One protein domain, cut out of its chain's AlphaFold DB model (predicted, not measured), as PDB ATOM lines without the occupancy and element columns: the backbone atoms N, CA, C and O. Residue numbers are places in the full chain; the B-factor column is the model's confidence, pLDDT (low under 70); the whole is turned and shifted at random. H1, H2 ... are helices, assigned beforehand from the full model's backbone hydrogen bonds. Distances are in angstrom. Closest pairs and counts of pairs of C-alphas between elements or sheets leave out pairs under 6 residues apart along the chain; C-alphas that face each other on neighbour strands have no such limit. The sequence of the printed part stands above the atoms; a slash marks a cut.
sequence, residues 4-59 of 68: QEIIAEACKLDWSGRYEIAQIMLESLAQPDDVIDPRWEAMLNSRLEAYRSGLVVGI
ATOM      1  N   GLN A   4     207.175 238.996 113.429       94.62
ATOM      2  CA  GLN A   4     207.767 238.411 112.223       94.62
ATOM      3  C   GLN A   4     207.842 239.395 111.049       94.62
ATOM      4  O   GLN A   4     208.817 239.375 110.304       94.62
ATOM      5  N   GLU A   5     206.857 240.283 110.903       95.94
ATOM      6  CA  GLU A   5     206.853 241.310 109.857       95.94
ATOM      7  C   GLU A   5     207.946 242.352 110.121       95.94
ATOM      8  O   GLU A   5     208.672 242.727 109.209       95.94
ATOM      9  N   ILE A   6     208.134 242.759 111.383       94.12
ATOM     10  CA  ILE A   6     209.193 243.704 111.781       94.12
ATOM     11  C   ILE A   6     210.580 243.120 111.484       94.12
ATOM     12  O   ILE A   6     211.431 243.803 110.916       94.12
ATOM     13  N   ILE A   7     210.799 241.846 111.828       95.12
ATOM     14  CA  ILE A   7     212.060 241.148 111.546       95.12
ATOM     15  C   ILE A   7     212.290 241.052 110.035       95.12
ATOM     16  O   ILE A   7     213.390 241.336 109.562       95.12
ATOM     17  N   ALA A   8     211.256 240.691 109.269       96.19
ATOM     18  CA  ALA A   8     211.354 240.583 107.819       96.19
ATOM     19  C   ALA A   8     211.737 241.920 107.163       96.19
ATOM     20  O   ALA A   8     212.570 241.923 106.260       96.19
ATOM     21  N   GLU A   9     211.186 243.047 107.624       96.06
ATOM     22  CA  GLU A   9     211.575 244.374 107.133       96.06
ATOM     23  C   GLU A   9     212.994 244.766 107.567       96.06
ATOM     24  O   GLU A   9     213.777 245.231 106.739       96.06
ATOM     25  N   ALA A  10     213.380 244.510 108.822       94.94
ATOM     26  CA  ALA A  10     214.733 244.800 109.309       94.94
ATOM     27  C   ALA A  10     215.813 244.035 108.521       94.94
ATOM     28  O   ALA A  10     216.870 244.582 108.206       94.94
ATOM     29  N   CYS A  11     215.539 242.787 108.127       95.31
ATOM     30  CA  CYS A  11     216.462 241.984 107.323       95.31
ATOM     31  C   CYS A  11     216.656 242.498 105.886       95.31
ATOM     32  O   CYS A  11     217.649 242.129 105.253       95.31
ATOM     33  N   LYS A  12     215.755 243.340 105.360       97.62
ATOM     34  CA  LYS A  12     215.894 243.941 104.019       97.62
ATOM     35  C   LYS A  12     216.869 245.116 103.986       97.62
ATOM     36  O   LYS A  12     217.318 245.481 102.903       97.62
ATOM     37  N   LEU A  13     217.192 245.700 105.140       97.69
ATOM     38  CA  LEU A  13     218.139 246.808 105.234       97.69
ATOM     39  C   LEU A  13     219.551 246.363 104.850       97.69
ATOM     40  O   LEU A  13     219.883 245.170 104.857       97.69
ATOM     41  N   ASP A  14     220.398 247.333 104.532       97.75
ATOM     42  CA  ASP A  14     221.831 247.110 104.400       97.75
ATOM     43  C   ASP A  14     222.488 246.878 105.773       97.75
ATOM     44  O   ASP A  14     221.834 246.857 106.819       97.75
ATOM     45  N   TRP A  15     223.801 246.651 105.776       96.75
ATOM     46  CA  TRP A  15     224.540 246.395 107.011       96.75
ATOM     47  C   TRP A  15     224.379 247.521 108.042       96.75
ATOM     48  O   TRP A  15     224.176 247.238 109.221       96.75
ATOM     49  N   SER A  16     224.421 248.781 107.596       97.44
ATOM     50  CA  SER A  16     224.322 249.946 108.476       97.44
ATOM     51  C   SER A  16     222.955 250.021 109.151       97.44
ATOM     52  O   SER A  16     222.884 250.155 110.369       97.44
ATOM     53  N   GLY A  17     221.871 249.869 108.384       97.12
ATOM     54  CA  GLY A  17     220.517 249.907 108.937       97.12
ATOM     55  C   GLY A  17     220.229 248.733 109.875       97.12
ATOM     56  O   GLY A  17     219.569 248.900 110.900       97.12
ATOM     57  N   ARG A  18     220.770 247.540 109.586       97.38
ATOM     58  CA  ARG A  18     220.667 246.396 110.511       97.38
ATOM     59  C   ARG A  18     221.409 246.649 111.816       97.38
ATOM     60  O   ARG A  18     220.883 246.320 112.877       97.38
ATOM     61  N   TYR A  19     222.617 247.203 111.731       96.31
ATOM     62  CA  TYR A  19     223.428 247.534 112.899       96.31
ATOM     63  C   TYR A  19     222.710 248.544 113.801       96.31
ATOM     64  O   TYR A  19     222.590 248.307 115.000       96.31
ATOM     65  N   GLU A  20     222.158 249.611 113.222       97.12
ATOM     66  CA  GLU A  20     221.417 250.638 113.961       97.12
ATOM     67  C   GLU A  20     220.216 250.051 114.721       97.12
ATOM     68  O   GLU A  20     220.075 250.273 115.923       97.12
ATOM     69  N   ILE A  21     219.393 249.222 114.061       95.94
ATOM     70  CA  ILE A  21     218.257 248.556 114.720       95.94
ATOM     71  C   ILE A  21     218.729 247.652 115.858       95.94
ATOM     72  O   ILE A  21     218.143 247.670 116.941       95.94
ATOM     73  N   ALA A  22     219.768 246.848 115.625       95.00
ATOM     74  CA  ALA A  22     220.294 245.948 116.643       95.00
ATOM     75  C   ALA A  22     220.804 246.721 117.867       95.00
ATOM     76  O   ALA A  22     220.530 246.313 118.996       95.00
ATOM     77  N   GLN A  23     221.490 247.846 117.649       95.12
ATOM     78  CA  GLN A  23     222.001 248.689 118.722       95.12
ATOM     79  C   GLN A  23     220.861 249.278 119.563       95.12
ATOM     80  O   GLN A  23     220.856 249.100 120.776       95.12
ATOM     81  N   ILE A  24     219.851 249.882 118.929       94.50
ATOM     82  CA  ILE A  24     218.697 250.468 119.635       94.50
ATOM     83  C   ILE A  24     217.936 249.400 120.431       94.50
ATOM     84  O   ILE A  24     217.535 249.627 121.572       94.50
ATOM     85  N   MET A  25     217.740 248.213 119.849       93.00
ATOM     86  CA  MET A  25     217.084 247.106 120.548       93.00
ATOM     87  C   MET A  25     217.894 246.660 121.764       93.00
ATOM     88  O   MET A  25     217.322 246.472 122.836       93.00
ATOM     89  N   LEU A  26     219.215 246.531 121.624       92.50
ATOM     90  CA  LEU A  26     220.099 246.176 122.732       92.50
ATOM     91  C   LEU A  26     220.057 247.232 123.844       92.50
ATOM     92  O   LEU A  26     219.902 246.874 125.008       92.50
ATOM     93  N   GLU A  27     220.123 248.514 123.490       89.88
ATOM     94  CA  GLU A  27     220.009 249.631 124.434       89.88
ATOM     95  C   GLU A  27     218.665 249.613 125.174       89.88
ATOM     96  O   GLU A  27     218.625 249.821 126.383       89.88
ATOM     97  N   SER A  28     217.566 249.283 124.487       90.06
ATOM     98  CA  SER A  28     216.242 249.187 125.118       90.06
ATOM     99  C   SER A  28     216.141 248.086 126.184       90.06
ATOM    100  O   SER A  28     215.326 248.190 127.106       90.06
ATOM    101  N   LEU A  29     216.964 247.038 126.058       87.19
ATOM    102  CA  LEU A  29     217.054 245.924 127.003       87.19
ATOM    103  C   LEU A  29     218.051 246.204 128.134       87.19
ATOM    104  O   LEU A  29     217.908 245.645 129.219       87.19
ATOM    105  N   ALA A  30     219.042 247.062 127.891       81.31
ATOM    106  CA  ALA A  30     220.062 247.474 128.849       81.31
ATOM    107  C   ALA A  30     219.540 248.569 129.797       81.31
ATOM    108  O   ALA A  30     220.115 249.653 129.900       81.31
ATOM    109  N   GLN A  31     218.424 248.302 130.480       80.56
ATOM    110  CA  GLN A  31     217.935 249.209 131.516       80.56
ATOM    111  C   GLN A  31     218.815 249.103 132.767       80.56
ATOM    112  O   GLN A  31     219.183 247.983 133.131       80.56
ATOM    113  N   PRO A  32     219.130 250.232 133.429       80.06
ATOM    114  CA  PRO A  32     219.846 250.212 134.694       80.06
ATOM    115  C   PRO A  32     219.098 249.365 135.723       80.06
ATOM    116  O   PRO A  32     217.877 249.476 135.860       80.06
ATOM    117  N   ASP A  33     219.834 248.531 136.443       86.94
ATOM    118  CA  ASP A  33     219.325 247.712 137.534       86.94
ATOM    119  C   ASP A  33     219.983 248.167 138.839       86.94
ATOM    120  O   ASP A  33     221.181 247.977 139.066       86.94
ATOM    121  N   ASP A  34     219.165 248.740 139.725       87.62
ATOM    122  CA  ASP A  34     219.592 249.338 140.997       87.62
ATOM    123  C   ASP A  34     220.315 248.357 141.942       87.62
ATOM    124  O   ASP A  34     220.938 248.772 142.922       87.62
ATOM    125  N   VAL A  35     220.230 247.046 141.693       89.56
ATOM    126  CA  VAL A  35     220.878 246.003 142.496       89.56
ATOM    127  C   VAL A  35     222.119 245.455 141.800       89.56
ATOM    128  O   VAL A  35     223.141 245.208 142.452       89.56
ATOM    129  N   ILE A  36     222.031 245.206 140.498       87.94
ATOM    130  CA  ILE A  36     223.091 244.581 139.709       87.94
ATOM    131  C   ILE A  36     224.187 245.601 139.395       87.94
ATOM    132  O   ILE A  36     225.364 245.280 139.593       87.94
ATOM    133  N   ASP A  37     223.836 246.826 139.009       90.94
ATOM    134  CA  ASP A  37     224.808 247.830 138.568       90.94
ATOM    135  C   ASP A  37     225.810 248.215 139.668       90.94
ATOM    136  O   ASP A  37     227.019 248.130 139.417       90.94
ATOM    137  N   PRO A  38     225.399 248.499 140.924       94.69
ATOM    138  CA  PRO A  38     226.358 248.817 141.985       94.69
ATOM    139  C   PRO A  38     227.286 247.644 142.326       94.69
ATOM    140  O   PRO A  38     228.442 247.835 142.706       94.69
ATOM    141  N   ARG A  39     226.799 246.400 142.192       94.75
ATOM    142  CA  ARG A  39     227.612 245.195 142.425       94.75
ATOM    143  C   ARG A  39     228.657 245.011 141.333       94.75
ATOM    144  O   ARG A  39     229.797 244.654 141.640       94.75
ATOM    145  N   TRP A  40     228.281 245.258 140.082       93.25
ATOM    146  CA  TRP A  40     229.214 245.244 138.960       93.25
ATOM    147  C   TRP A  40     230.276 246.324 139.097       93.25
ATOM    148  O   TRP A  40     231.459 246.018 138.957       93.25
ATOM    149  N   GLU A  41     229.882 247.549 139.443       95.00
ATOM    150  CA  GLU A  41     230.812 248.655 139.666       95.00
ATOM    151  C   GLU A  41     231.804 248.337 140.796       95.00
ATOM    152  O   GLU A  41     233.018 248.462 140.619       95.00
ATOM    153  N   ALA A  42     231.316 247.838 141.936       96.69
ATOM    154  CA  ALA A  42     232.168 247.443 143.055       96.69
ATOM    155  C   ALA A  42     233.173 246.345 142.660       96.69
ATOM    156  O   ALA A  42     234.355 246.421 143.009       96.69
ATOM    157  N   MET A  43     232.729 245.341 141.897       96.00
ATOM    158  CA  MET A  43     233.608 244.288 141.392       96.00
ATOM    159  C   MET A  43     234.660 244.839 140.422       96.00
ATOM    160  O   MET A  43     235.833 244.476 140.533       96.00
ATOM    161  N   LEU A  44     234.261 245.687 139.471       95.62
ATOM    162  CA  LEU A  44     235.168 246.296 138.497       95.62
ATOM    163  C   LEU A  44     236.247 247.116 139.203       95.62
ATOM    164  O   LEU A  44     237.431 246.909 138.940       95.62
ATOM    165  N   ASN A  45     235.854 247.961 140.158       96.75
ATOM    166  CA  ASN A  45     236.783 248.760 140.953       96.75
ATOM    167  C   ASN A  45     237.754 247.884 141.755       96.75
ATOM    168  O   ASN A  45     238.957 248.134 141.748       96.75
ATOM    169  N   SER A  46     237.265 246.807 142.379       95.69
ATOM    170  CA  SER A  46     238.119 245.860 143.102       95.69
ATOM    171  C   SER A  46     239.148 245.178 142.189       95.69
ATOM    172  O   SER A  46     240.325 245.090 142.544       95.69
ATOM    173  N   ARG A  47     238.738 244.733 140.994       92.94
ATOM    174  CA  ARG A  47     239.641 244.099 140.016       92.94
ATOM    175  C   ARG A  47     240.680 245.080 139.479       92.94
ATOM    176  O   ARG A  47     241.848 244.723 139.345       92.94
ATOM    177  N   LEU A  48     240.256 246.306 139.194       93.38
ATOM    178  CA  LEU A  48     241.123 247.378 138.721       93.38
ATOM    179  C   LEU A  48     242.200 247.717 139.760       93.38
ATOM    180  O   LEU A  48     243.366 247.875 139.407       93.38
ATOM    181  N   GLU A  49     241.823 247.782 141.036       95.75
ATOM    182  CA  GLU A  49     242.756 248.041 142.133       95.75
ATOM    183  C   GLU A  49     243.741 246.884 142.335       95.75
ATOM    184  O   GLU A  49     244.942 247.103 142.496       95.75
ATOM    185  N   ALA A  50     243.271 245.637 142.253       94.00
ATOM    186  CA  ALA A  50     244.135 244.462 142.330       94.00
ATOM    187  C   ALA A  50     245.172 244.429 141.191       94.00
ATOM    188  O   ALA A  50     246.330 244.082 141.411       94.00
ATOM    189  N   TYR A  51     244.782 244.845 139.985       91.50
ATOM    190  CA  TYR A  51     245.714 245.001 138.869       91.50
ATOM    191  C   TYR A  51     246.721 246.138 139.115       91.50
ATOM    192  O   TYR A  51     247.928 245.938 138.995       91.50
ATOM    193  N   ARG A  52     246.250 247.326 139.520       92.00
ATOM    194  CA  ARG A  52     247.097 248.514 139.760       92.00
ATOM    195  C   ARG A  52     248.095 248.338 140.904       92.00
ATOM    196  O   ARG A  52     249.199 248.867 140.829       92.00
ATOM    197  N   SER A  53     247.715 247.597 141.939       95.00
ATOM    198  CA  SER A  53     248.579 247.261 143.078       95.00
ATOM    199  C   SER A  53     249.583 246.143 142.774       95.00
ATOM    200  O   SER A  53     250.427 245.841 143.615       95.00
ATOM    201  N   GLY A  54     249.509 245.518 141.593       91.75
ATOM    202  CA  GLY A  54     250.352 244.381 141.222       91.75
ATOM    203  C   GLY A  54     249.968 243.067 141.910       91.75
ATOM    204  O   GLY A  54     250.703 242.089 141.797       91.75
ATOM    205  N   LEU A  55     248.825 243.022 142.608       91.88
ATOM    206  CA  LEU A  55     248.281 241.798 143.203       91.88
ATOM    207  C   LEU A  55     247.823 240.801 142.125       91.88
ATOM    208  O   LEU A  55     247.883 239.591 142.329       91.88
ATOM    209  N   VAL A  56     247.375 241.313 140.976       89.50
ATOM    210  CA  VAL A  56     247.006 240.530 139.792       89.50
ATOM    211  C   VAL A  56     247.880 240.959 138.620       89.50
ATOM    212  O   VAL A  56     247.949 242.141 138.292       89.50
ATOM    213  N   VAL A  57     248.517 239.991 137.961       86.25
ATOM    214  CA  VAL A  57     249.346 240.222 136.772       86.25
ATOM    215  C   VAL A  57     248.477 240.079 135.523       86.25
ATOM    216  O   VAL A  57     247.734 239.106 135.387       86.25
ATOM    217  N   GLY A  58     248.543 241.062 134.625       85.62
ATOM    218  CA  GLY A  58     247.875 240.989 133.325       85.62
ATOM    219  C   GLY A  58     248.539 239.963 132.409       85.62
ATOM    220  O   GLY A  58     249.741 239.727 132.505       85.62
ATOM    221  N   ILE A  59     247.758 239.373 131.507       89.19
ATOM    222  CA  ILE A  59     248.283 238.523 130.435       89.19
ATOM    223  C   ILE A  59     248.580 239.437 129.235       89.19
ATOM    224  O   ILE A  59     247.708 240.242 128.888       89.19
TER     225      ILE A  59
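AT A GLANCE: This is residues 4 to 59 of the 68 residues of an uncharacterized protein of Comamonadaceae bacterium CG2_30_57_122 (UniProt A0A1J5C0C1). Two long helices, H2 and H3, form the two limbs of a wide open V, joined at its point by the short link of residues 30 to 35, with nothing filling the space between the limbs. The short helix H1 folds back at the far end of the H2 limb, and residues 53 to 59, with no named element, turn aside at the far end of the H3 limb. The printed part has 56 residues, with three named helices in the order H1, H2, H3 and no named strand, and its class is all helix. It is extended, with a radius of gyration of the C-alphas of 19.0 A, and flat, spanning 52 by 30 by 14 A.

IN THESE COORDINATES: H1 holds residues 4 to 10 and begins at C-alpha 4, at (207.767, 238.411, 112.223). H2 holds residues 15 to 29, 21.4 A from first to last C-alpha, and ends at C-alpha 29, at (217.054, 245.924, 127.003). H3 holds residues 36 to 52, 24.3 A long by the same measure, and ends at C-alpha 52, at (247.097, 248.514, 139.760).

HOW THE PARTS SIT: H1 and H2 only just touch, with 3 pairs of C-alphas within 8 A. Their closest C-alphas are those of Ala 10 and Arg 18, 6.3 A apart, and H2 touches H1 with residues 17 to 21 alone. The two run opposite ways at a steep tilt of 54 degrees. H3 touches no helix; it is apart from H1 and from H2. In H1, H2 and H3 every O i to N i+4 pair is within hydrogen-bond range.

THE WHOLE: The two C-alphas farthest apart, those of Glu 5 and Gly 54, are 53.7 A apart. Residues 23 to 46 stand free, of which 23 to 29 belong to H2 and 36 to 46 to H3; residues 49 to 54 stand free too. The link from H1 to H2 is tight, that from H2 to H3 is short, and no link is long. The printed part has no cut, its mean pLDDT is 92.9, and no printed residue is under 70.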